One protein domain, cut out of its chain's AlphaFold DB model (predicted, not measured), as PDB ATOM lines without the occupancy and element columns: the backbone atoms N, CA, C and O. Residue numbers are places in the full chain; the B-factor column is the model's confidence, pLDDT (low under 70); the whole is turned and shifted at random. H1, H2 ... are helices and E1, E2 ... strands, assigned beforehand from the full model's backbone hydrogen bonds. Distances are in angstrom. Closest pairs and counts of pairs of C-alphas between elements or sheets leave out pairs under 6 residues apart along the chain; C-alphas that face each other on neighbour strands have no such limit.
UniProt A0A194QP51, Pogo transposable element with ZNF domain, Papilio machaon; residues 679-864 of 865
ATOM      1  N   GLU A 679     -29.715 -17.781  42.144       80.50
ATOM      2  CA  GLU A 679     -29.568 -18.577  40.924       80.50
ATOM      3  C   GLU A 679     -28.162 -18.513  40.320       80.50
ATOM      4  O   GLU A 679     -27.641 -19.544  39.917       80.50
ATOM      5  N   ARG A 680     -27.513 -17.339  40.320       80.12
ATOM      6  CA  ARG A 680     -26.137 -17.168  39.814       80.12
ATOM      7  C   ARG A 680     -25.065 -17.704  40.761       80.12
ATOM      8  O   ARG A 680     -23.920 -17.807  40.347       80.12
ATOM      9  N   TYR A 681     -25.411 -17.960  42.021       82.88
ATOM     10  CA  TYR A 681     -24.471 -18.399  43.053       82.88
ATOM     11  C   TYR A 681     -24.488 -19.922  43.259       82.88
ATOM     12  O   TYR A 681     -23.460 -20.514  43.581       82.88
ATOM     13  N   TYR A 682     -25.643 -20.570  43.058       85.12
ATOM     14  CA  TYR A 682     -25.782 -22.028  43.179       85.12
ATOM     15  C   TYR A 682     -25.860 -22.761  41.838       85.12
ATOM     16  O   TYR A 682     -25.349 -23.876  41.760       85.12
ATOM     17  N   PHE A 683     -26.450 -22.172  40.789       89.00
ATOM     18  CA  PHE A 683     -26.663 -22.871  39.518       89.00
ATOM     19  C   PHE A 683     -25.721 -22.386  38.414       89.00
ATOM     20  O   PHE A 683     -25.470 -21.193  38.246       89.00
ATOM     21  N   GLY A 684     -25.241 -23.329  37.610       88.38
ATOM     22  CA  GLY A 684     -24.410 -23.067  36.445       88.38
ATOM     23  C   GLY A 684     -24.478 -24.186  35.411       88.38
ATOM     24  O   GLY A 684     -25.102 -25.233  35.614       88.38
ATOM     25  N   GLN A 685     -23.818 -23.940  34.283       91.50
ATOM     26  CA  GLN A 685     -23.540 -24.916  33.234       91.50
ATOM     27  C   GLN A 685     -22.144 -24.626  32.669       91.50
ATOM     28  O   GLN A 685     -21.753 -23.459  32.573       91.50
ATOM     29  N   THR A 686     -21.390 -25.660  32.308       91.38
ATOM     30  CA  THR A 686     -20.053 -25.545  31.701       91.38
ATOM     31  C   THR A 686     -19.858 -26.604  30.617       91.38
ATOM     32  O   THR A 686     -20.571 -27.603  30.602       91.38
ATOM     33  N   GLY A 687     -18.901 -26.388  29.709       86.88
ATOM     34  CA  GLY A 687     -18.609 -27.305  28.601       86.88
ATOM     35  C   GLY A 687     -19.686 -27.344  27.509       86.88
ATOM     36  O   GLY A 687     -20.492 -26.423  27.383       86.88
ATOM     37  N   GLY A 688     -19.697 -28.407  26.703       78.00
ATOM     38  CA  GLY A 688     -20.737 -28.691  25.702       78.00
ATOM     39  C   GLY A 688     -20.623 -27.928  24.379       78.00
ATOM     40  O   GLY A 688     -21.563 -27.945  23.584       78.00
ATOM     41  N   ASN A 689     -19.483 -27.278  24.127       73.06
ATOM     42  CA  ASN A 689     -19.196 -26.553  22.881       73.06
ATOM     43  C   ASN A 689     -18.401 -27.378  21.852       73.06
ATOM     44  O   ASN A 689     -18.035 -26.848  20.807       73.06
ATOM     45  N   GLU A 690     -18.113 -28.647  22.139       71.50
ATOM     46  CA  GLU A 690     -17.430 -29.551  21.212       71.50
ATOM     47  C   GLU A 690     -18.411 -30.101  20.166       71.50
ATOM     48  O   GLU A 690     -19.423 -30.719  20.511       71.50
ATOM     49  N   ASP A 691     -18.101 -29.904  18.883       70.62
ATOM     50  CA  ASP A 691     -18.842 -30.514  17.778       70.62
ATOM     51  C   ASP A 691     -18.409 -31.980  17.624       70.62
ATOM     52  O   ASP A 691     -17.311 -32.287  17.153       70.62
ATOM     53  N   ILE A 692     -19.271 -32.899  18.063       74.75
ATOM     54  CA  ILE A 692     -19.010 -34.343  18.011       74.75
ATOM     55  C   ILE A 692     -19.388 -34.891  16.627       74.75
ATOM     56  O   ILE A 692     -20.467 -34.563  16.135       74.75
ATOM     57  N   PRO A 693     -18.561 -35.761  16.009       75.12
ATOM     58  CA  PRO A 693     -18.926 -36.440  14.770       75.12
ATOM     59  C   PRO A 693     -20.235 -37.225  14.911       75.12
ATOM     60  O   PRO A 693     -20.362 -38.075  15.795       75.12
ATOM     61  N   GLU A 694     -21.186 -36.969  14.015       78.94
ATOM     62  CA  GLU A 694     -22.424 -37.742  13.937       78.94
ATOM     63  C   GLU A 694     -22.114 -39.190  13.535       78.94
ATOM     64  O   GLU A 694     -21.491 -39.455  12.505       78.94
ATOM     65  N   VAL A 695     -22.565 -40.138  14.354       80.81
ATOM     66  CA  VAL A 695     -22.470 -41.572  14.086       80.81
ATOM     67  C   VAL A 695     -23.866 -42.084  13.762       80.81
ATOM     68  O   VAL A 695     -24.678 -42.315  14.659       80.81
ATOM     69  N   SER A 696     -24.133 -42.294  12.472       81.19
ATOM     70  CA  SER A 696     -25.275 -43.094  12.031       81.19
ATOM     71  C   SER A 696     -25.093 -44.527  12.524       81.19
ATOM     72  O   SER A 696     -24.116 -45.185  12.157       81.19
ATOM     73  N   ILE A 697     -26.022 -45.006  13.345       84.88
ATOM     74  CA  ILE A 697     -26.046 -46.403  13.784       84.88
ATOM     75  C   ILE A 697     -26.962 -47.225  12.867       84.88
ATOM     76  O   ILE A 697     -27.724 -46.691  12.060       84.88
ATOM     77  N   ALA A 698     -26.898 -48.543  12.992       87.44
ATOM     78  CA  ALA A 698     -27.945 -49.444  12.531       87.44
ATOM     79  C   ALA A 698     -28.078 -50.510  13.615       87.44
ATOM     80  O   ALA A 698     -27.127 -51.253  13.855       87.44
ATOM     81  N   VAL A 699     -29.194 -50.480  14.342       88.56
ATOM     82  CA  VAL A 699     -29.458 -51.366  15.479       88.56
ATOM     83  C   VAL A 699     -30.890 -51.868  15.379       88.56
ATOM     84  O   VAL A 699     -31.822 -51.068  15.270       88.56
ATOM     85  N   GLU A 700     -31.060 -53.182  15.428       89.88
ATOM     86  CA  GLU A 700     -32.351 -53.855  15.383       89.88
ATOM     87  C   GLU A 700     -32.950 -53.958  16.796       89.88
ATOM     88  O   GLU A 700     -32.283 -54.325  17.766       89.88
ATOM     89  N   CYS A 701     -34.234 -53.630  16.949       88.88
ATOM     90  CA  CYS A 701     -34.931 -53.803  18.220       88.88
ATOM     91  C   CYS A 701     -35.169 -55.299  18.522       88.88
ATOM     92  O   CYS A 701     -35.990 -55.918  17.842       88.88
ATOM     93  N   PRO A 702     -34.593 -55.881  19.595       86.44
ATOM     94  CA  PRO A 702     -34.706 -57.316  19.887       86.44
ATOM     95  C   PRO A 702     -36.096 -57.757  20.392       86.44
ATOM     96  O   PRO A 702     -36.272 -58.914  20.767       86.44
ATOM     97  N   VAL A 703     -37.075 -56.842  20.449       86.38
ATOM     98  CA  VAL A 703     -38.458 -57.110  20.891       86.38
ATOM     99  C   VAL A 703     -39.459 -57.073  19.728       86.38
ATOM    100  O   VAL A 703     -40.461 -57.783  19.767       86.38
ATOM    101  N   CYS A 704     -39.213 -56.264  18.690       89.69
ATOM    102  CA  CYS A 704     -40.139 -56.111  17.558       89.69
ATOM    103  C   CYS A 704     -39.478 -55.931  16.180       89.69
ATOM    104  O   CYS A 704     -40.183 -55.619  15.221       89.69
ATOM    105  N   HIS A 705     -38.165 -56.147  16.064       88.12
ATOM    106  CA  HIS A 705     -37.430 -56.214  14.795       88.12
ATOM    107  C   HIS A 705     -37.507 -54.936  13.932       88.12
ATOM    108  O   HIS A 705     -37.474 -54.981  12.705       88.12
ATOM    109  N   VAL A 706     -37.617 -53.773  14.585       91.19
ATOM    110  CA  VAL A 706     -37.518 -52.450  13.948       91.19
ATOM    111  C   VAL A 706     -36.063 -51.982  13.991       91.19
ATOM    112  O   VAL A 706     -35.505 -51.826  15.077       91.19
ATOM    113  N   GLU A 707     -35.463 -51.739  12.825       89.19
ATOM    114  CA  GLU A 707     -34.153 -51.085  12.702       89.19
ATOM    115  C   GLU A 707     -34.256 -49.582  13.006       89.19
ATOM    116  O   GLU A 707     -35.175 -48.904  12.542       89.19
ATOM    117  N   LEU A 708     -33.304 -49.046  13.778       90.25
ATOM    118  CA  LEU A 708     -33.225 -47.622  14.118       90.25
ATOM    119  C   LEU A 708     -31.805 -47.071  13.925       90.25
ATOM    120  O   LEU A 708     -30.811 -47.736  14.230       90.25
ATOM    121  N   HIS A 709     -31.728 -45.830  13.428       88.00
ATOM    122  CA  HIS A 709     -30.484 -45.210  12.946       88.00
ATOM    123  C   HIS A 709     -29.926 -44.074  13.815       88.00
ATOM    124  O   HIS A 709     -28.850 -43.544  13.529       88.00
ATOM    125  N   ASP A 710     -30.625 -43.710  14.892       86.19
ATOM    126  CA  ASP A 710     -30.186 -42.697  15.851       86.19
ATOM    127  C   ASP A 710     -30.505 -43.114  17.298       86.19
ATOM    128  O   ASP A 710     -31.450 -43.866  17.565       86.19
ATOM    129  N   ALA A 711     -29.702 -42.632  18.248       84.81
ATOM    130  CA  ALA A 711     -29.797 -43.026  19.648       84.81
ATOM    131  C   ALA A 711     -30.973 -42.386  20.389       84.81
ATOM    132  O   ALA A 711     -31.403 -42.945  21.398       84.81
ATOM    133  N   LEU A 712     -31.521 -41.261  19.923       85.75
ATOM    134  CA  LEU A 712     -32.674 -40.614  20.552       85.75
ATOM    135  C   LEU A 712     -33.971 -41.365  20.214       85.75
ATOM    136  O   LEU A 712     -34.774 -41.646  21.103       85.75
ATOM    137  N   SER A 713     -34.144 -41.757  18.952       87.44
ATOM    138  CA  SER A 713     -35.239 -42.608  18.485       87.44
ATOM    139  C   SER A 713     -35.138 -44.017  19.048       87.44
ATOM    140  O   SER A 713     -36.150 -44.533  19.514       87.44
ATOM    141  N   LEU A 714     -33.939 -44.614  19.096       87.25
ATOM    142  CA  LEU A 714     -33.736 -45.909  19.752       87.25
ATOM    143  C   LEU A 714     -34.044 -45.823  21.255       87.25
ATOM    144  O   LEU A 714     -34.837 -46.616  21.753       87.25
ATOM    145  N   THR A 715     -33.535 -44.807  21.961       87.31
ATOM    146  CA  THR A 715     -33.873 -44.544  23.374       87.31
ATOM    147  C   THR A 715     -35.386 -44.429  23.587       87.31
ATOM    148  O   THR A 715     -35.927 -45.115  24.453       87.31
ATOM    149  N   ARG A 716     -36.077 -43.618  22.770       85.19
ATOM    150  CA  ARG A 716     -37.536 -43.435  22.819       85.19
ATOM    151  C   ARG A 716     -38.287 -44.746  22.582       85.19
ATOM    152  O   ARG A 716     -39.190 -45.065  23.346       85.19
ATOM    153  N   HIS A 717     -37.886 -45.512  21.571       88.25
ATOM    154  CA  HIS A 717     -38.521 -46.779  21.216       88.25
ATOM    155  C   HIS A 717     -38.357 -47.847  22.309       88.25
ATOM    156  O   HIS A 717     -39.295 -48.583  22.607       88.25
ATOM    157  N   MET A 718     -37.209 -47.899  22.996       87.12
ATOM    158  CA  MET A 718     -37.036 -48.815  24.133       87.12
ATOM    159  C   MET A 718     -38.003 -48.508  25.292       87.12
ATOM    160  O   MET A 718     -38.394 -49.431  26.005       87.12
ATOM    161  N   PHE A 719     -38.453 -47.257  25.471       84.38
ATOM    162  CA  PHE A 719     -39.473 -46.928  26.481       84.38
ATOM    163  C   PHE A 719     -40.858 -47.491  26.147       84.38
ATOM    164  O   PHE A 719     -41.630 -47.759  27.065       84.38
ATOM    165  N   GLU A 720     -41.183 -47.695  24.868       82.94
ATOM    166  CA  GLU A 720     -42.485 -48.218  24.429       82.94
ATOM    167  C   GLU A 720     -42.660 -49.692  24.837       82.94
ATOM    168  O   GLU A 720     -43.753 -50.095  25.231       82.94
ATOM    169  N   HIS A 721     -41.565 -50.466  24.848       83.62
ATOM    170  CA  HIS A 721     -41.533 -51.866  25.305       83.62
ATOM    171  C   HIS A 721     -41.504 -52.028  26.829       83.62
ATOM    172  O   HIS A 721     -41.878 -53.077  27.347       83.62
ATOM    173  N   VAL A 722     -41.031 -51.010  27.551       80.94
ATOM    174  CA  VAL A 722     -40.960 -50.999  29.023       80.94
ATOM    175  C   VAL A 722     -42.284 -50.494  29.602       80.94
ATOM    176  O   VAL A 722     -42.926 -51.157  30.413       80.94
ATOM    177  N   SER A 723     -42.744 -49.340  29.125       73.00
ATOM    178  CA  SER A 723     -43.989 -48.689  29.528       73.00
ATOM    179  C   SER A 723     -45.059 -48.896  28.453       73.00
ATOM    180  O   SER A 723     -45.464 -47.952  27.772       73.00
ATOM    181  N   ALA A 724     -45.492 -50.143  28.263       65.75
ATOM    182  CA  ALA A 724     -46.483 -50.502  27.251       65.75
ATOM    183  C   ALA A 724     -47.884 -49.953  27.598       65.75
ATOM    184  O   ALA A 724     -48.443 -50.270  28.648       65.75
ATOM    185  N   GLY A 725     -48.459 -49.142  26.707       69.12
ATOM    186  CA  GLY A 725     -49.796 -48.559  26.858       69.12
ATOM    187  C   GLY A 725     -49.970 -47.254  26.079       69.12
ATOM    188  O   GLY A 725     -48.998 -46.664  25.609       69.12
ATOM    189  N   GLU A 726     -51.212 -46.788  25.949       69.62
ATOM    190  CA  GLU A 726     -51.523 -45.477  25.364       69.62
ATOM    191  C   GLU A 726     -51.233 -44.336  26.362       69.62
ATOM    192  O   GLU A 726     -51.211 -44.542  27.577       69.62
ATOM    193  N   GLY A 727     -50.980 -43.126  25.856       78.69
ATOM    194  CA  GLY A 727     -50.717 -41.926  26.666       78.69
ATOM    195  C   GLY A 727     -49.374 -41.250  26.371       78.69
ATOM    196  O   GLY A 727     -48.598 -41.703  25.528       78.69
ATOM    197  N   ALA A 728     -49.094 -40.157  27.079       82.06
ATOM    198  CA  ALA A 728     -47.864 -39.378  26.965       82.06
ATOM    199  C   ALA A 728     -46.800 -39.837  27.984       82.06
ATOM    200  O   ALA A 728     -47.131 -40.225  29.104       82.06
ATOM    201  N   LEU A 729     -45.519 -39.778  27.609       83.19
ATOM    202  CA  LEU A 729     -44.383 -40.138  28.468       83.19
ATOM    203  C   LEU A 729     -43.651 -38.891  28.974       83.19
ATOM    204  O   LEU A 729     -43.418 -37.952  28.214       83.19
ATOM    205  N   CYS A 730     -43.227 -38.905  30.237       86.81
ATOM    206  CA  CYS A 730     -42.309 -37.905  30.772       86.81
ATOM    207  C   CYS A 730     -40.881 -38.152  30.252       86.81
ATOM    208  O   CYS A 730     -40.326 -39.217  30.528       86.81
ATOM    209  N   PRO A 731     -40.239 -37.184  29.567       85.12
ATOM    210  CA  PRO A 731     -38.894 -37.371  29.021       85.12
ATOM    211  C   PRO A 731     -37.789 -37.432  30.089       85.12
ATOM    212  O   PRO A 731     -36.679 -37.832  29.758       85.12
ATOM    213  N   TYR A 732     -38.072 -37.060  31.345       87.19
ATOM    214  CA  TYR A 732     -37.081 -36.993  32.427       87.19
ATOM    215  C   TYR A 732     -37.127 -38.226  33.347       87.19
ATOM    216  O   TYR A 732     -36.125 -38.924  33.470       87.19
ATOM    217  N   CYS A 733     -38.285 -38.549  33.942       84.19
ATOM    218  CA  CYS A 733     -38.427 -39.707  34.842       84.19
ATOM    219  C   CYS A 733     -38.965 -40.993  34.191       84.19
ATOM    220  O   CYS A 733     -38.845 -42.048  34.807       84.19
ATOM    221  N   LEU A 734     -39.511 -40.923  32.966       80.69
ATOM    222  CA  LEU A 734     -40.149 -42.023  32.209       80.69
ATOM    223  C   LEU A 734     -41.555 -42.464  32.669       80.69
ATOM    224  O   LEU A 734     -42.128 -43.381  32.077       80.69
ATOM    225  N   ALA A 735     -42.159 -41.781  33.645       82.88
ATOM    226  CA  ALA A 735     -43.559 -42.000  34.022       82.88
ATOM    227  C   ALA A 735     -44.526 -41.738  32.844       82.88
ATOM    228  O   ALA A 735     -44.323 -40.811  32.052       82.88
ATOM    229  N   ARG A 736     -45.589 -42.549  32.741       84.19
ATOM    230  CA  ARG A 736     -46.628 -42.466  31.699       84.19
ATOM    231  C   ARG A 736     -47.912 -41.850  32.251       84.19
ATOM    232  O   ARG A 736     -48.344 -42.194  33.345       84.19
ATOM    233  N   PHE A 737     -48.544 -40.998  31.451       84.31
ATOM    234  CA  PHE A 737     -49.764 -40.268  31.786       84.31
ATOM    235  C   PHE A 737     -50.827 -40.464  30.697       84.31
ATOM    236  O   PHE A 737     -50.478 -40.427  29.515       84.31
ATOM    237  N   PRO A 738     -52.115 -40.654  31.042       84.25
ATOM    238  CA  PRO A 738     -53.156 -40.905  30.045       84.25
ATOM    239  C   PRO A 738     -53.425 -39.675  29.168       84.25
ATOM    240  O   PRO A 738     -53.729 -39.824  27.982       84.25
ATOM    241  N   HIS A 739     -53.271 -38.461  29.709       87.25
ATOM    242  CA  HIS A 739     -53.463 -37.214  28.973       87.25
ATOM    243  C   HIS A 739     -52.251 -36.278  29.081       87.25
ATOM    244  O   HIS A 739     -51.464 -36.314  30.029       87.25
ATOM    245  N   HIS A 740     -52.098 -35.402  28.082       86.94
ATOM    246  CA  HIS A 740     -51.010 -34.419  28.040       86.94
ATOM    247  C   HIS A 740     -51.122 -33.371  29.163       86.94
ATOM    248  O   HIS A 740     -50.116 -32.812  29.602       86.94
ATOM    249  N   GLU A 741     -52.334 -33.104  29.654       88.94
ATOM    250  CA  GLU A 741     -52.570 -32.192  30.778       88.94
ATOM    251  C   GLU A 741     -51.954 -32.745  32.072       88.94
ATOM    252  O   GLU A 741     -51.196 -32.031  32.729       88.94
ATOM    253  N   ASP A 742     -52.150 -34.035  32.367       88.25
ATOM    254  CA  ASP A 742     -51.555 -34.711  33.528       88.25
ATOM    255  C   ASP A 742     -50.019 -34.691  33.466       88.25
ATOM    256  O   ASP A 742     -49.358 -34.356  34.450       88.25
ATOM    257  N   LEU A 743     -49.435 -34.954  32.288       89.25
ATOM    258  CA  LEU A 743     -47.989 -34.825  32.071       89.25
ATOM    259  C   LEU A 743     -47.509 -33.377  32.284       89.25
ATOM    260  O   LEU A 743     -46.455 -33.151  32.877       89.25
ATOM    261  N   THR A 744     -48.280 -32.383  31.841       89.12
ATOM    262  CA  THR A 744     -47.948 -30.963  32.050       89.12
ATOM    263  C   THR A 744     -47.969 -30.604  33.541       89.12
ATOM    264  O   THR A 744     -47.104 -29.863  34.012       89.12
ATOM    265  N   VAL A 745     -48.912 -31.165  34.305       88.44
ATOM    266  CA  VAL A 745     -48.969 -31.035  35.768       88.44
ATOM    267  C   VAL A 745     -47.778 -31.740  36.429       88.44
ATOM    268  O   VAL A 745     -47.127 -31.127  37.279       88.44
ATOM    269  N   HIS A 746     -47.436 -32.967  36.017       88.50
ATOM    270  CA  HIS A 746     -46.265 -33.706  36.515       88.50
ATOM    271  C   HIS A 746     -44.969 -32.921  36.319       88.50
ATOM    272  O   HIS A 746     -44.218 -32.729  37.273       88.50
ATOM    273  N   LEU A 747     -44.725 -32.410  35.108       89.19
ATOM    274  CA  LEU A 747     -43.523 -31.637  34.789       89.19
ATOM    275  C   LEU A 747     -43.386 -30.393  35.682       89.19
ATOM    276  O   LEU A 747     -42.293 -30.108  36.161       89.19
ATOM    277  N   LYS A 748     -44.486 -29.686  35.971       86.25
ATOM    278  CA  LYS A 748     -44.490 -28.511  36.863       86.25
ATOM    279  C   LYS A 748     -44.222 -28.849  38.333       86.25
ATOM    280  O   LYS A 748     -43.645 -28.028  39.052       86.25
ATOM    281  N   HIS A 749     -44.646 -30.028  38.790       83.38
ATOM    282  CA  HIS A 749     -44.439 -30.474  40.169       83.38
ATOM    283  C   HIS A 749     -43.048 -31.073  40.380       83.38
ATOM    284  O   HIS A 749     -42.362 -30.666  41.317       83.38
ATOM    285  N   ASN A 750     -42.634 -31.989  39.505       84.88
ATOM    286  CA  ASN A 750     -41.503 -32.883  39.739       84.88
ATOM    287  C   ASN A 750     -40.249 -32.540  38.916       84.88
ATOM    288  O   ASN A 750     -39.165 -32.871  39.367       84.88
ATOM    289  N   HIS A 751     -40.369 -31.841  37.775       87.31
ATOM    290  CA  HIS A 751     -39.224 -31.458  36.920       87.31
ATOM    291  C   HIS A 751     -39.197 -29.947  36.616       87.31
ATOM    292  O   HIS A 751     -39.334 -29.536  35.451       87.31
ATOM    293  N   PRO A 752     -39.082 -29.103  37.662       87.00
ATOM    294  CA  PRO A 752     -39.188 -27.651  37.554       87.00
ATOM    295  C   PRO A 752     -38.144 -27.058  36.595       87.00
ATOM    296  O   PRO A 752     -36.987 -27.467  36.576       87.00
ATOM    297  N   LEU A 753     -38.567 -26.062  35.812       85.44
ATOM    298  CA  LEU A 753     -37.675 -25.243  34.981       85.44
ATOM    299  C   LEU A 753     -36.991 -24.144  35.807       85.44
ATOM    300  O   LEU A 753     -35.782 -23.960  35.711       85.44
ATOM    301  N   ASP A 754     -37.774 -23.452  36.636       87.00
ATOM    302  CA  ASP A 754     -37.361 -22.267  37.389       87.00
ATOM    303  C   ASP A 754     -37.443 -22.497  38.904       87.00
ATOM    304  O   ASP A 754     -38.259 -23.284  39.395       87.00
ATOM    305  N   THR A 755     -36.658 -21.736  39.675       86.56
ATOM    306  CA  THR A 755     -36.656 -21.807  41.151       86.56
ATOM    307  C   THR A 755     -37.987 -21.429  41.796       86.56
ATOM    308  O   THR A 755     -38.226 -21.769  42.955       86.56
ATOM    309  N   LYS A 756     -38.854 -20.712  41.074       88.50
ATOM    310  CA  LYS A 756     -40.157 -20.221  41.525       88.50
ATOM    311  C   LYS A 756     -41.250 -20.789  40.629       88.50
ATOM    312  O   LYS A 756     -41.234 -20.574  39.426       88.50
ATOM    313  N   SER A 757     -42.251 -21.434  41.221       85.88
ATOM    314  CA  SER A 757     -43.471 -21.876  40.536       85.88
ATOM    315  C   SER A 757     -44.648 -20.974  40.933       85.88
ATOM    316  O   SER A 757     -45.218 -21.186  42.007       85.88
ATOM    317  N   PRO A 758     -45.045 -19.975  40.114       80.94
ATOM    318  CA  PRO A 758     -46.094 -19.019  40.485       80.94
ATOM    319  C   PRO A 758     -47.450 -19.686  40.739       80.94
ATOM    320  O   PRO A 758     -48.093 -19.395  41.738       80.94
ATOM    321  N   GLU A 759     -47.840 -20.630  39.877       78.94
ATOM    322  CA  GLU A 759     -49.115 -21.365  39.951       78.94
ATOM    323  C   GLU A 759     -49.260 -22.214  41.223       78.94
ATOM    324  O   GLU A 759     -50.367 -22.445  41.700       78.94
ATOM    325  N   LEU A 760     -48.134 -22.688  41.762       82.00
ATOM    326  CA  LEU A 760     -48.073 -23.599  42.907       82.00
ATOM    327  C   LEU A 760     -47.613 -22.893  44.190       82.00
ATOM    328  O   LEU A 760     -47.324 -23.575  45.172       82.00
ATOM    329  N   PHE A 761     -47.469 -21.560  44.162       85.81
ATOM    330  CA  PHE A 761     -47.013 -20.699  45.267       85.81
ATOM    331  C   PHE A 761     -45.794 -21.243  46.042       85.81
ATOM    332  O   PHE A 761     -45.640 -21.022  47.241       85.81
ATOM    333  N   THR A 762     -44.916 -21.967  45.346       89.50
ATOM    334  CA  THR A 762     -43.801 -22.732  45.920       89.50
ATOM    335  C   THR A 762     -42.517 -22.490  45.143       89.50
ATOM    336  O   THR A 762     -42.522 -22.045  43.993       89.50
ATOM    337  N   TYR A 763     -41.408 -22.798  45.797       91.12
ATOM    338  CA  TYR A 763     -40.055 -22.690  45.275       91.12
ATOM    339  C   TYR A 763     -39.441 -24.084  45.177       91.12
ATOM    340  O   TYR A 763     -39.834 -24.971  45.934       91.12
ATOM    341  N   ALA A 764     -38.502 -24.301  44.266       90.62
ATOM    342  CA  ALA A 764     -37.876 -25.603  44.064       90.62
ATOM    343  C   ALA A 764     -36.355 -25.493  43.941       90.62
ATOM    344  O   ALA A 764     -35.820 -24.516  43.415       90.62
ATOM    345  N   CYS A 765     -35.663 -26.519  44.428       92.62
ATOM    346  CA  CYS A 765     -34.253 -26.724  44.148       92.62
ATOM    347  C   CYS A 765     -34.094 -27.302  42.738       92.62
ATOM    348  O   CYS A 765     -34.649 -28.358  42.451       92.62
ATOM    349  N   LEU A 766     -33.298 -26.665  41.877       91.12
ATOM    350  CA  LEU A 766     -33.003 -27.212  40.547       91.12
ATOM    351  C   LEU A 766     -31.941 -28.332  40.578       91.12
ATOM    352  O   LEU A 766     -31.818 -29.062  39.601       91.12
ATOM    353  N   ILE A 767     -31.211 -28.496  41.693       90.81
ATOM    354  CA  ILE A 767     -30.172 -29.533  41.873       90.81
ATOM    355  C   ILE A 767     -30.741 -30.862  42.391       90.81
ATOM    356  O   ILE A 767     -30.214 -31.912  42.053       90.81
ATOM    357  N   CYS A 768     -31.801 -30.854  43.206       89.25
ATOM    358  CA  CYS A 768     -32.390 -32.081  43.769       89.25
ATOM    359  C   CYS A 768     -33.924 -32.159  43.678       89.25
ATOM    360  O   CYS A 768     -34.529 -33.009  44.324       89.25
ATOM    361  N   GLU A 769     -34.556 -31.264  42.910       89.44
ATOM    362  CA  GLU A 769     -36.002 -31.205  42.607       89.44
ATOM    363  C   GLU A 769     -36.950 -31.046  43.829       89.44
ATOM    364  O   GLU A 769     -38.162 -30.892  43.674       89.44
ATOM    365  N   VAL A 770     -36.416 -30.966  45.058       89.62
ATOM    366  CA  VAL A 770     -37.186 -30.759  46.302       89.62
ATOM    367  C   VAL A 770     -37.883 -29.390  46.323       89.62
ATOM    368  O   VAL A 770     -37.292 -28.363  45.974       89.62
ATOM    369  N   ARG A 771     -39.139 -29.367  46.793       90.88
ATOM    370  CA  ARG A 771     -39.999 -28.172  46.869       90.88
ATOM    371  C   ARG A 771     -40.085 -27.566  48.277       90.88
ATOM    372  O   ARG A 771     -40.064 -28.271  49.282       90.88
ATOM    373  N   PHE A 772     -40.268 -26.248  48.332       92.00
ATOM    374  CA  PHE A 772     -40.265 -25.410  49.533       92.00
ATOM    375  C   PHE A 772     -41.382 -24.360  49.490       92.00
ATOM    376  O   PHE A 772     -41.694 -23.802  48.439       92.00
ATOM    377  N   ALA A 773     -41.959 -24.037  50.650       89.25
ATOM    378  CA  ALA A 773     -43.041 -23.052  50.758       89.25
ATOM    379  C   ALA A 773     -42.584 -21.578  50.645       89.25
ATOM    380  O   ALA A 773     -43.419 -20.697  50.480       89.25
ATOM    381  N   ALA A 774     -41.282 -21.281  50.754       88.88
ATOM    382  CA  ALA A 774     -40.767 -19.910  50.729       88.88
ATOM    383  C   ALA A 774     -39.327 -19.829  50.195       88.88
ATOM    384  O   ALA A 774     -38.548 -20.772  50.329       88.88
ATOM    385  N   VAL A 775     -38.941 -18.653  49.680       87.31
ATOM    386  CA  VAL A 775     -37.555 -18.363  49.252       87.31
ATOM    387  C   VAL A 775     -36.560 -18.611  50.386       87.31
ATOM    388  O   VAL A 775     -35.506 -19.192  50.162       87.31
ATOM    389  N   LEU A 776     -36.904 -18.213  51.616       87.56
ATOM    390  CA  LEU A 776     -36.025 -18.359  52.781       87.56
ATOM    391  C   LEU A 776     -35.783 -19.829  53.156       87.56
ATOM    392  O   LEU A 776     -34.678 -20.174  53.569       87.56
ATOM    393  N   THR A 777     -36.774 -20.712  52.981       90.31
ATOM    394  CA  THR A 777     -36.594 -22.149  53.244       90.31
ATOM    395  C   THR A 777     -35.852 -22.857  52.113       90.31
ATOM    396  O   THR A 777     -35.032 -23.721  52.412       90.31
ATOM    397  N   LEU A 778     -36.024 -22.430  50.853       90.44
ATOM    398  CA  LEU A 778     -35.144 -22.844  49.751       90.44
ATOM    399  C   LEU A 778     -33.691 -22.402  50.011       90.44
ATOM    400  O   LEU A 778     -32.789 -23.229  49.963       90.44
ATOM    401  N   ALA A 779     -33.451 -21.131  50.351       86.62
ATOM    402  CA  ALA A 779     -32.108 -20.601  50.606       86.62
ATOM    403  C   ALA A 779     -31.404 -21.305  51.781       86.62
ATOM    404  O   ALA A 779     -30.242 -21.691  51.662       86.62
ATOM    405  N   ALA A 780     -32.122 -21.551  52.883       87.38
ATOM    406  CA  ALA A 780     -31.602 -22.303  54.024       87.38
ATOM    407  C   ALA A 780     -31.351 -23.791  53.712       87.38
ATOM    408  O   ALA A 780     -30.545 -24.423  54.393       87.38
ATOM    409  N   HIS A 781     -32.023 -24.363  52.706       88.94
ATOM    410  CA  HIS A 781     -31.701 -25.685  52.167       88.94
ATOM    411  C   HIS A 781     -30.457 -25.637  51.267       88.94
ATOM    412  O   HIS A 781     -29.561 -26.451  51.476       88.94
ATOM    413  N   MET A 782     -30.348 -24.662  50.351       89.00
ATOM    414  CA  MET A 782     -29.155 -24.459  49.509       89.00
ATOM    415  C   MET A 782     -27.887 -24.396  50.366       89.00
ATOM    416  O   MET A 782     -26.993 -25.215  50.197       89.00
ATOM    417  N   GLN A 783     -27.873 -23.524  51.379       86.69
ATOM    418  CA  GLN A 783     -26.744 -23.336  52.302       86.69
ATOM    419  C   GLN A 783     -26.352 -24.583  53.119       86.69
ATOM    420  O   GLN A 783     -25.262 -24.614  53.682       86.69
ATOM    421  N   LYS A 784     -27.240 -25.579  53.253       87.88
ATOM    422  CA  LYS A 784     -27.031 -26.769  54.103       87.88
ATOM    423  C   LYS A 784     -26.814 -28.063  53.326       87.88
ATOM    424  O   LYS A 784     -26.275 -29.006  53.897       87.88
ATOM    425  N   ALA A 785     -27.281 -28.130  52.083       85.62
ATOM    426  CA  ALA A 785     -27.281 -29.346  51.277       85.62
ATOM    427  C   ALA A 785     -26.424 -29.244  50.009       85.62
ATOM    428  O   ALA A 785     -26.052 -30.287  49.481       85.62
ATOM    429  N   HIS A 786     -26.117 -28.029  49.538       86.50
ATOM    430  CA  HIS A 786     -25.490 -27.806  48.239       86.50
ATOM    431  C   HIS A 786     -24.292 -26.862  48.305       86.50
ATOM    432  O   HIS A 786     -24.246 -25.922  49.101       86.50
ATOM    433  N   ALA A 787     -23.313 -27.106  47.437       86.69
ATOM    434  CA  ALA A 787     -22.175 -26.207  47.273       86.69
ATOM    435  C   ALA A 787     -22.531 -25.019  46.350       86.69
ATOM    436  O   ALA A 787     -23.366 -25.162  45.451       86.69
ATOM    437  N   PRO A 788     -21.887 -23.848  46.502       85.81
ATOM    438  CA  PRO A 788     -21.935 -22.804  45.480       85.81
ATOM    439  C   PRO A 788     -21.409 -23.350  44.144       85.81
ATOM    440  O   PRO A 788     -20.356 -23.987  44.113       85.81
ATOM    441  N   HIS A 789     -22.122 -23.080  43.049       84.31
ATOM    442  CA  HIS A 789     -21.843 -23.609  41.705       84.31
ATOM    443  C   HIS A 789     -21.693 -25.147  41.639       84.31
ATOM    444  O   HIS A 789     -20.823 -25.663  40.933       84.31
ATOM    445  N   GLU A 790     -22.518 -25.905  42.369       86.69
ATOM    446  CA  GLU A 790     -22.494 -27.370  42.299       86.69
ATOM    447  C   GLU A 790     -22.947 -27.866  40.913       86.69
ATOM    448  O   GLU A 790     -24.014 -27.497  40.423       86.69
ATOM    449  N   LEU A 791     -22.142 -28.724  40.277       91.19
ATOM    450  CA  LEU A 791     -22.394 -29.292  38.945       91.19
ATOM    451  C   LEU A 791     -22.382 -30.838  39.001       91.19
ATOM    452  O   LEU A 791     -21.445 -31.462  38.477       91.19
ATOM    453  N   PRO A 792     -23.359 -31.476  39.679       89.69
ATOM    454  CA  PRO A 792     -23.340 -32.920  39.911       89.69
ATOM    455  C   PRO A 792     -23.730 -33.716  38.661       89.69
ATOM    456  O   PRO A 792     -23.300 -34.859  38.501       89.69
ATOM    457  N   TYR A 793     -24.497 -33.115  37.747       92.69
ATOM    458  CA  TYR A 793     -24.896 -33.739  36.493       92.69
ATOM    459  C   TYR A 793     -23.838 -33.472  35.423       92.69
ATOM    460  O   TYR A 793     -23.523 -32.324  35.106       92.69
ATOM    461  N   ALA A 794     -23.274 -34.543  34.872       90.50
ATOM    462  CA  ALA A 794     -22.226 -34.493  33.862       90.50
ATOM    463  C   ALA A 794     -22.609 -35.355  32.662       90.50
ATOM    464  O   ALA A 794     -23.094 -36.477  32.823       90.50
ATOM    465  N   CYS A 795     -22.343 -34.853  31.461       89.06
ATOM    466  CA  CYS A 795     -22.361 -35.675  30.270       89.06
ATOM    467  C   CYS A 795     -21.224 -36.709  30.338       89.06
ATOM    468  O   CYS A 795     -20.140 -36.439  30.853       89.06
ATOM    469  N   ALA A 796     -21.463 -37.903  29.796       85.88
ATOM    470  CA  ALA A 796     -20.447 -38.945  29.624       85.88
ATOM    471  C   ALA A 796     -20.092 -39.153  28.136       85.88
ATOM    472  O   ALA A 796     -19.756 -40.264  27.708       85.88
ATOM    473  N   VAL A 797     -20.209 -38.079  27.344       85.31
ATOM    474  CA  VAL A 797     -19.859 -38.020  25.915       85.31
ATOM    475  C   VAL A 797     -18.944 -36.819  25.629       85.31
ATOM    476  O   VAL A 797     -17.886 -37.030  25.048       85.31
ATOM    477  N   CYS A 798     -19.283 -35.614  26.108       89.19
ATOM    478  CA  CYS A 798     -18.402 -34.430  26.131       89.19
ATOM    479  C   CYS A 798     -18.113 -33.941  27.562       89.19
ATOM    480  O   CYS A 798     -18.541 -34.552  28.541       89.19
ATOM    481  N   ASP A 799     -17.422 -32.805  27.677       89.88
ATOM    482  CA  ASP A 799     -17.106 -32.109  28.929       89.88
ATOM    483  C   ASP A 799     -18.304 -31.428  29.632       89.88
ATOM    484  O   ASP A 799     -18.132 -30.902  30.735       89.88
ATOM    485  N   TYR A 800     -19.503 -31.433  29.029       92.94
ATOM    486  CA  TYR A 800     -20.664 -30.689  29.528       92.94
ATOM    487  C   TYR A 800     -21.084 -31.088  30.947       92.94
ATOM    488  O   TYR A 800     -21.224 -32.272  31.273       92.94
ATOM    489  N   ARG A 801     -21.368 -30.084  31.779       93.12
ATOM    490  CA  ARG A 801     -21.877 -30.237  33.144       93.12
ATOM    491  C   ARG A 801     -22.951 -29.206  33.455       93.12
ATOM    492  O   ARG A 801     -22.876 -28.071  32.993       93.12
ATOM    493  N   ALA A 802     -23.905 -29.580  34.303       93.69
ATOM    494  CA  ALA A 802     -25.002 -28.721  34.730       93.69
ATOM    495  C   ALA A 802     -25.345 -28.914  36.213       93.69
ATOM    496  O   ALA A 802     -25.184 -29.998  36.778       93.69
ATOM    497  N   SER A 803     -25.889 -27.865  36.829       91.19
ATOM    498  CA  SER A 803     -26.477 -27.952  38.170       91.19
ATOM    499  C   SER A 803     -27.818 -28.682  38.197       91.19
ATOM    500  O   SER A 803     -28.196 -29.172  39.250       91.19
ATOM    501  N   ALA A 804     -28.532 -28.771  37.068       91.75
ATOM    502  CA  ALA A 804     -29.880 -29.337  36.998       91.75
ATOM    503  C   ALA A 804     -29.949 -30.605  36.136       91.75
ATOM    504  O   ALA A 804     -29.408 -30.630  35.028       91.75
ATOM    505  N   HIS A 805     -30.673 -31.621  36.621       91.31
ATOM    506  CA  HIS A 805     -30.872 -32.915  35.944       91.31
ATOM    507  C   HIS A 805     -31.411 -32.720  34.527       91.31
ATOM    508  O   HIS A 805     -30.787 -33.122  33.544       91.31
ATOM    509  N   ARG A 806     -32.518 -31.980  34.445       90.50
ATOM    510  CA  ARG A 806     -33.207 -31.588  33.217       90.50
ATOM    511  C   ARG A 806     -32.269 -31.025  32.147       90.50
ATOM    512  O   ARG A 806     -32.345 -31.445  30.999       90.50
ATOM    513  N   ALA A 807     -31.341 -30.144  32.527       91.56
ATOM    514  CA  ALA A 807     -30.400 -29.533  31.590       91.56
ATOM    515  C   ALA A 807     -29.408 -30.550  30.993       91.56
ATOM    516  O   ALA A 807     -29.057 -30.435  29.823       91.56
ATOM    517  N   ALA A 808     -29.002 -31.580  31.745       91.19
ATOM    518  CA  ALA A 808     -28.170 -32.662  31.215       91.19
ATOM    519  C   ALA A 808     -28.940 -33.580  30.245       91.19
ATOM    520  O   ALA A 808     -28.381 -33.992  29.225       91.19
ATOM    521  N   VAL A 809     -30.225 -33.851  30.517       90.69
ATOM    522  CA  VAL A 809     -31.105 -34.602  29.601       90.69
ATOM    523  C   VAL A 809     -31.352 -33.817  28.308       90.69
ATOM    524  O   VAL A 809     -31.158 -34.358  27.217       90.69
ATOM    525  N   ASP A 810     -31.728 -32.540  28.424       91.69
ATOM    526  CA  ASP A 810     -32.011 -31.659  27.286       91.69
ATOM    527  C   ASP A 810     -30.738 -31.425  26.435       91.69
ATOM    528  O   ASP A 810     -30.801 -31.478  25.205       91.69
ATOM    529  N   HIS A 811     -29.558 -31.278  27.063       91.25
ATOM    530  CA  HIS A 811     -28.255 -31.243  26.373       91.25
ATOM    531  C   HIS A 811     -27.987 -32.521  25.570       91.25
ATOM    532  O   HIS A 811     -27.633 -32.436  24.394       91.25
ATOM    533  N   PHE A 812     -28.176 -33.706  26.168       89.62
ATOM    534  CA  PHE A 812     -27.951 -34.967  25.457       89.62
ATOM    535  C   PHE A 812     -28.862 -35.081  24.227       89.62
ATOM    536  O   PHE A 812     -28.390 -35.409  23.138       89.62
ATOM    537  N   ALA A 813     -30.149 -34.754  24.375       88.50
ATOM    538  CA  ALA A 813     -31.106 -34.777  23.272       88.50
ATOM    539  C   ALA A 813     -30.744 -33.787  22.145       88.50
ATOM    540  O   ALA A 813     -30.950 -34.104  20.976       88.50
ATOM    541  N   ALA A 814     -30.176 -32.623  22.479       89.19
ATOM    542  CA  ALA A 814     -29.812 -31.584  21.514       89.19
ATOM    543  C   ALA A 814     -28.434 -31.772  20.843       89.19
ATOM    544  O   ALA A 814     -28.232 -31.271  19.739       89.19
ATOM    545  N   ARG A 815     -27.475 -32.449  21.493       86.06
ATOM    546  CA  ARG A 815     -26.080 -32.568  21.015       86.06
ATOM    547  C   ARG A 815     -25.621 -33.991  20.693       86.06
ATOM    548  O   ARG A 815     -24.582 -34.150  20.056       86.06
ATOM    549  N   HIS A 816     -26.329 -35.023  21.152       86.81
ATOM    550  CA  HIS A 816     -25.864 -36.418  21.096       86.81
ATOM    551  C   HIS A 816     -26.923 -37.402  20.559       86.81
ATOM    552  O   HIS A 816     -26.807 -38.609  20.765       86.81
ATOM    553  N   ALA A 817     -27.932 -36.910  19.828       83.81
ATOM    554  CA  ALA A 817     -28.950 -37.747  19.184       83.81
ATOM    555  C   ALA A 817     -28.348 -38.776  18.201       83.81
ATOM    556  O   ALA A 817     -28.743 -39.943  18.203       83.81
ATOM    557  N   HIS A 818     -27.340 -38.377  17.421       83.56
ATOM    558  CA  HIS A 818     -26.621 -39.231  16.466       83.56
ATOM    559  C   HIS A 818     -25.303 -39.753  17.063       83.56
ATOM    560  O   HIS A 818     -24.220 -39.469  16.558       83.56
ATOM    561  N   HIS A 819     -25.379 -40.478  18.184       85.69
ATOM    562  CA  HIS A 819     -24.209 -41.029  18.877       85.69
ATOM    563  C   HIS A 819     -24.358 -42.530  19.173       85.69
ATOM    564  O   HIS A 819     -25.447 -43.019  19.445       85.69
ATOM    565  N   ALA A 820     -23.256 -43.282  19.221       86.44
ATOM    566  CA  ALA A 820     -23.249 -44.745  19.382       86.44
ATOM    567  C   ALA A 820     -23.630 -45.283  20.793       86.44
ATOM    568  O   ALA A 820     -23.376 -46.448  21.129       86.44
ATOM    569  N   ARG A 821     -24.205 -44.443  21.664       89.38
ATOM    570  CA  ARG A 821     -24.547 -44.773  23.060       89.38
ATOM    571  C   ARG A 821     -25.937 -44.252  23.422       89.38
ATOM    572  O   ARG A 821     -26.208 -43.077  23.204       89.38
ATOM    573  N   LEU A 822     -26.757 -45.090  24.053       89.50
ATOM    574  CA  LEU A 822     -28.048 -44.703  24.629       89.50
ATOM    575  C   LEU A 822     -27.859 -44.058  26.002       89.50
ATOM    576  O   LEU A 822     -26.986 -44.473  26.769       89.50
ATOM    577  N   HIS A 823     -28.702 -43.077  26.310       89.94
ATOM    578  CA  HIS A 823     -28.699 -42.304  27.549       89.94
ATOM    579  C   HIS A 823     -30.002 -42.550  28.307       89.94
ATOM    580  O   HIS A 823     -31.069 -42.202  27.804       89.94
ATOM    581  N   CYS A 824     -29.934 -43.108  29.519       90.00
ATOM    582  CA  CYS A 824     -31.109 -43.246  30.380       90.00
ATOM    583  C   CYS A 824     -31.470 -41.883  31.003       90.00
ATOM    584  O   CYS A 824     -30.718 -41.428  31.864       90.00
ATOM    585  N   PRO A 825     -32.614 -41.247  30.674       87.56
ATOM    586  CA  PRO A 825     -32.941 -39.923  31.204       87.56
ATOM    587  C   PRO A 825     -33.095 -39.910  32.725       87.56
ATOM    588  O   PRO A 825     -32.607 -38.998  33.375       87.56
ATOM    589  N   HIS A 826     -33.674 -40.967  33.305       85.94
ATOM    590  CA  HIS A 826     -33.941 -41.050  34.743       85.94
ATOM    591  C   HIS A 826     -32.655 -40.960  35.592       85.94
ATOM    592  O   HIS A 826     -32.642 -40.277  36.612       85.94
ATOM    593  N   CYS A 827     -31.551 -41.599  35.176       88.31
ATOM    594  CA  CYS A 827     -30.318 -41.687  35.984       88.31
ATOM    595  C   CYS A 827     -29.012 -41.306  35.256       88.31
ATOM    596  O   CYS A 827     -27.925 -41.568  35.769       88.31
ATOM    597  N   LEU A 828     -29.112 -40.733  34.055       89.56
ATOM    598  CA  LEU A 828     -28.019 -40.306  33.163       89.56
ATOM    599  C   LEU A 828     -26.991 -41.400  32.785       89.56
ATOM    600  O   LEU A 828     -25.920 -41.117  32.242       89.56
ATOM    601  N   LYS A 829     -27.296 -42.678  33.045       89.69
ATOM    602  CA  LYS A 829     -26.422 -43.813  32.715       89.69
ATOM    603  C   LYS A 829     -26.341 -44.008  31.198       89.69
ATOM    604  O   LYS A 829     -27.360 -44.227  30.542       89.69
ATOM    605  N   MET A 830     -25.116 -44.020  30.670       90.00
ATOM    606  CA  MET A 830     -24.828 -44.353  29.272       90.00
ATOM    607  C   MET A 830     -24.628 -45.861  29.064       90.00
ATOM    608  O   MET A 830     -23.962 -46.515  29.873       90.00
ATOM    609  N   ILE A 831     -25.117 -46.395  27.941       90.81
ATOM    610  CA  ILE A 831     -24.823 -47.756  27.458       90.81
ATOM    611  C   ILE A 831     -24.474 -47.706  25.962       90.81
ATOM    612  O   ILE A 831     -25.250 -47.202  25.155       90.81
ATOM    613  N   THR A 832     -23.301 -48.220  25.577       90.44
ATOM    614  CA  THR A 832     -22.885 -48.342  24.167       90.44
ATOM    615  C   THR A 832     -23.665 -49.458  23.480       90.44
ATOM    616  O   THR A 832     -23.619 -50.593  23.950       90.44
ATOM    617  N   VAL A 833     -24.339 -49.160  22.368       88.50
ATOM    618  CA  VAL A 833     -25.150 -50.137  21.606       88.50
ATOM    619  C   VAL A 833     -24.639 -50.388  20.188       88.50
ATOM    620  O   VAL A 833     -25.125 -51.291  19.518       88.50
ATOM    621  N   TYR A 834     -23.640 -49.627  19.745       87.94
ATOM    622  CA  TYR A 834     -22.999 -49.777  18.444       87.94
ATOM    623  C   TYR A 834     -21.493 -49.524  18.602       87.94
ATOM    624  O   TYR A 834     -21.099 -48.600  19.316       87.94
ATOM    625  N   ALA A 835     -20.645 -50.355  17.999       86.88
ATOM    626  CA  ALA A 835     -19.187 -50.225  18.044       86.88
ATOM    627  C   ALA A 835     -18.548 -50.932  16.842       86.88
ATOM    628  O   ALA A 835     -19.061 -51.944  16.380       86.88
ATOM    629  N   ASP A 836     -17.430 -50.403  16.339       83.62
ATOM    630  CA  ASP A 836     -16.597 -51.039  15.303       83.62
ATOM    631  C   ASP A 836     -17.355 -51.495  14.030       83.62
ATOM    632  O   ASP A 836     -16.950 -52.434  13.349       83.62
ATOM    633  N   GLY A 837     -18.458 -50.810  13.691       80.69
ATOM    634  CA  GLY A 837     -19.321 -51.118  12.540       80.69
ATOM    635  C   GLY A 837     -20.432 -52.145  12.805       80.69
ATOM    636  O   GLY A 837     -21.180 -52.481  11.888       80.69
ATOM    637  N   HIS A 838     -20.570 -52.621  14.044       83.25
ATOM    638  CA  HIS A 838     -21.528 -53.647  14.446       83.25
ATOM    639  C   HIS A 838     -22.438 -53.177  15.588       83.25
ATOM    640  O   HIS A 838     -22.038 -52.406  16.466       83.25
ATOM    641  N   GLU A 839     -23.673 -53.676  15.604       85.56
ATOM    642  CA  GLU A 839     -24.553 -53.524  16.759       85.56
ATOM    643  C   GLU A 839     -24.151 -54.447  17.918       85.56
ATOM    644  O   GLU A 839     -23.554 -55.509  17.742       85.56
ATOM    645  N   LEU A 840     -24.499 -54.025  19.130       88.56
ATOM    646  CA  LEU A 840     -24.268 -54.753  20.369       88.56
ATOM    647  C   LEU A 840     -25.630 -55.140  20.959       88.56
ATOM    648  O   LEU A 840     -26.042 -54.595  21.982       88.56
ATOM    649  N   SER A 841     -26.347 -56.066  20.318       84.56
ATOM    650  CA  SER A 841     -27.734 -56.449  20.659       84.56
ATOM    651  C   SER A 841     -27.910 -56.857  22.131       84.56
ATOM    652  O   SER A 841     -28.913 -56.522  22.764       84.56
ATOM    653  N   ALA A 842     -26.895 -57.484  22.736       85.94
ATOM    654  CA  ALA A 842     -26.862 -57.769  24.175       85.94
ATOM    655  C   ALA A 842     -26.928 -56.493  25.044       85.94
ATOM    656  O   ALA A 842     -27.610 -56.471  26.066       85.94
ATOM    657  N   ASN A 843     -26.281 -55.403  24.623       89.12
ATOM    658  CA  ASN A 843     -26.335 -54.118  25.322       89.12
ATOM    659  C   ASN A 843     -27.674 -53.391  25.113       89.12
ATOM    660  O   ASN A 843     -28.073 -52.616  25.982       89.12
ATOM    661  N   VAL A 844     -28.391 -53.661  24.015       87.25
ATOM    662  CA  VAL A 844     -29.770 -53.181  23.807       87.25
ATOM    663  C   VAL A 844     -30.712 -53.842  24.820       87.25
ATOM    664  O   VAL A 844     -31.469 -53.147  25.494       87.25
ATOM    665  N   LEU A 845     -30.591 -55.161  25.023       88.44
ATOM    666  CA  LEU A 845     -31.320 -55.884  26.076       88.44
ATOM    667  C   LEU A 845     -30.969 -55.367  27.483       88.44
ATOM    668  O   LEU A 845     -31.872 -55.040  28.252       88.44
ATOM    669  N   LEU A 846     -29.678 -55.185  27.794       90.25
ATOM    670  CA  LEU A 846     -29.240 -54.587  29.066       90.25
ATOM    671  C   LEU A 846     -29.774 -53.161  29.278       90.25
ATOM    672  O   LEU A 846     -29.959 -52.744  30.422       90.25
ATOM    673  N   TYR A 847     -30.023 -52.401  28.207       90.06
ATOM    674  CA  TYR A 847     -30.661 -51.090  28.300       90.06
ATOM    675  C   TYR A 847     -32.164 -51.213  28.594       90.06
ATOM    676  O   TYR A 847     -32.641 -50.563  29.520       90.06
ATOM    677  N   ILE A 848     -32.893 -52.099  27.905       88.12
ATOM    678  CA  ILE A 848     -34.310 -52.392  28.198       88.12
ATOM    679  C   ILE A 848     -34.493 -52.826  29.665       88.12
ATOM    680  O   ILE A 848     -35.342 -52.281  30.372       88.12
ATOM    681  N   ASP A 849     -33.686 -53.771  30.151       88.81
ATOM    682  CA  ASP A 849     -33.802 -54.274  31.526       88.81
ATOM    683  C   ASP A 849     -33.368 -53.235  32.568       88.81
ATOM    684  O   ASP A 849     -33.995 -53.111  33.623       88.81
ATOM    685  N   HIS A 850     -32.375 -52.397  32.251       89.31
ATOM    686  CA  HIS A 850     -32.017 -51.252  33.085       89.31
ATOM    687  C   HIS A 850     -33.180 -50.263  33.281       89.31
ATOM    688  O   HIS A 850     -33.295 -49.676  34.357       89.31
ATOM    689  N   LEU A 851     -34.048 -50.088  32.281       87.25
ATOM    690  CA  LEU A 851     -35.202 -49.191  32.367       87.25
ATOM    691  C   LEU A 851     -36.346 -49.779  33.208       87.25
ATOM    692  O   LEU A 851     -36.938 -49.057  34.013       87.25
ATOM    693  N   LYS A 852     -36.598 -51.094  33.111       85.81
ATOM    694  CA  LYS A 852     -37.558 -51.812  33.981       85.81
ATOM    695  C   LYS A 852     -37.217 -51.654  35.472       85.81
ATOM    696  O   LYS A 852     -38.110 -51.547  36.308       85.81
ATOM    697  N   LEU A 853     -35.924 -51.578  35.814       85.19
ATOM    698  CA  LEU A 853     -35.448 -51.359  37.191       85.19
ATOM    699  C   LEU A 853     -35.782 -49.975  37.781       85.19
ATOM    700  O   LEU A 853     -35.638 -49.803  38.995       85.19
ATOM    701  N   HIS A 854     -36.197 -48.997  36.968       81.81
ATOM    702  CA  HIS A 854     -36.744 -47.728  37.465       81.81
ATOM    703  C   HIS A 854     -38.266 -47.822  37.603       81.81
ATOM    704  O   HIS A 854     -38.785 -47.591  38.690       81.81
ATOM    705  N   GLN A 855     -38.954 -48.302  36.560       71.88
ATOM    706  CA  GLN A 855     -40.411 -48.508  36.538       71.88
ATOM    707  C   GLN A 855     -40.930 -49.315  37.743       71.88
ATOM    708  O   GLN A 855     -41.933 -48.949  38.349       71.88
ATOM    709  N   ASN A 856     -40.228 -50.387  38.127       63.66
ATOM    710  CA  ASN A 856     -40.627 -51.219  39.266       63.66
ATOM    711  C   ASN A 856     -40.540 -50.488  40.621       63.66
ATOM    712  O   ASN A 856     -41.273 -50.841  41.538       63.66
ATOM    713  N   LYS A 857     -39.680 -49.469  40.763       59.69
ATOM    714  CA  LYS A 857     -39.534 -48.703  42.017       59.69
ATOM    715  C   LYS A 857     -40.633 -47.664  42.201       59.69
ATOM    716  O   LYS A 857     -41.022 -47.395  43.333       59.69
ATOM    717  N   ASP A 858     -41.126 -47.093  41.104       52.44
ATOM    718  CA  ASP A 858     -42.239 -46.143  41.154       52.44
ATOM    719  C   ASP A 858     -43.533 -46.852  41.598       52.44
ATOM    720  O   ASP A 858     -44.310 -46.289  42.366       52.44
ATOM    721  N   LEU A 859     -43.723 -48.123  41.209       48.53
ATOM    722  CA  LEU A 859     -44.837 -48.954  41.682       48.53
ATOM    723  C   LEU A 859     -44.786 -49.172  43.205       48.53
ATOM    724  O   LEU A 859     -45.755 -48.831  43.887       48.53
ATOM    725  N   ASP A 860     -43.644 -49.628  43.739       39.12
ATOM    726  CA  ASP A 860     -43.413 -49.799  45.188       39.12
ATOM    727  C   ASP A 860     -43.653 -48.499  45.988       39.12
ATOM    728  O   ASP A 860     -44.046 -48.547  47.154       39.12
ATOM    729  N   ALA A 861     -43.434 -47.326  45.381       40.12
ATOM    730  CA  ALA A 861     -43.711 -46.032  46.006       40.12
ATOM    731  C   ALA A 861     -45.211 -45.668  46.013       40.12
ATOM    732  O   ALA A 861     -45.671 -44.999  46.940       40.12
ATOM    733  N   THR A 862     -45.981 -46.105  45.008       38.12
ATOM    734  CA  THR A 862     -47.420 -45.794  44.881       38.12
ATOM    735  C   THR A 862     -48.355 -46.688  45.699       38.12
ATOM    736  O   THR A 862     -49.458 -46.255  46.014       38.12
ATOM    737  N   GLU A 863     -47.943 -47.892  46.112       32.31
ATOM    738  CA  GLU A 863     -48.777 -48.754  46.979       32.31
ATOM    739  C   GLU A 863     -48.745 -48.357  48.477       32.31
ATOM    740  O   GLU A 863     -49.363 -49.018  49.314       32.31
ATOM    741  N   VAL A 864     -48.039 -47.274  48.836       36.72
ATOM    742  CA  VAL A 864     -47.790 -46.845  50.231       36.72
ATOM    743  C   VAL A 864     -48.477 -45.506  50.585       36.72
ATOM    744  O   VAL A 864     -48.377 -45.050  51.728       36.72
TER     745      VAL A 864
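AT A GLANCE: This is residues 679 to 864 of the 865 residues of the protein "Pogo transposable element with ZNF domain" of Papilio machaon (UniProt A0A194QP51). Small helices and looped links are strung between two ends of the domain: at one, H2 and the long helix H6 meet beside the small hairpin E2 E3; at the other, H4 has H1 and E1 near it. H5 lies near the middle, and H3 is to one side. The 186 printed residues include six named helices and three named strands, in order H1 H2 H3 E1 H4 H5 E2 E3 H6; E2 and E3 form an antiparallel sheet. The class is mostly helix, with under half of the residues in named elements; the whole is compact, with a radius of gyration of the C-alphas of 18.0 A and spans of 54 by 41 by 24 A.

IN THESE COORDINATES: H1 is residues 679 to 682, from C-alpha 679 at (-29.568, -18.577, 40.924). H2 is 711 to 722, 16.6 A; H3 740 to 750, 15.2 A; E1 762 to 764; H4 775 to 785, 15.2 A. H5 is 805 to 815, 15.7 A; E2 821 to 823; E3 830 to 832. H6, 841 to 862, is 33.0 A long, ending at (-47.420, -45.794, 44.881).

HOW THE PARTS SIT: H1 and H4 are close but not clearly touching, the C-alphas of Tyr 682 and Met 782 being closest at 7.6 A. H2 touches H6 with residues 718 to 722 alone, at a steep tilt of 54 degrees, the same way; the closest C-alphas, Met 718 and Ile 848, are 6.1 A apart. H3 is apart from H4, H5 and H6. E1 pairs with no named strand. In the hairpin E2 and E3, N 822 and O 831 are 2.8 A apart. Every O i to N i+4 pair is within hydrogen-bond range in H3 and H5; H2 has 6 of 8, H4 6 of 7, H6 16 of 18, and H1 is too short for such a pair.

THE WHOLE: The C-alphas farthest apart, Leu 776 and Gly 837, are 54.5 A apart. The printed part has no cut. The long links are H1 to H2, H2 to H3, H3 to E1 and H4 to H5. Residues 859 to 864, of which 859 to 862 belong to H6, stand free. The pLDDT is under 70 at residues 724 to 726 and 856 to 864.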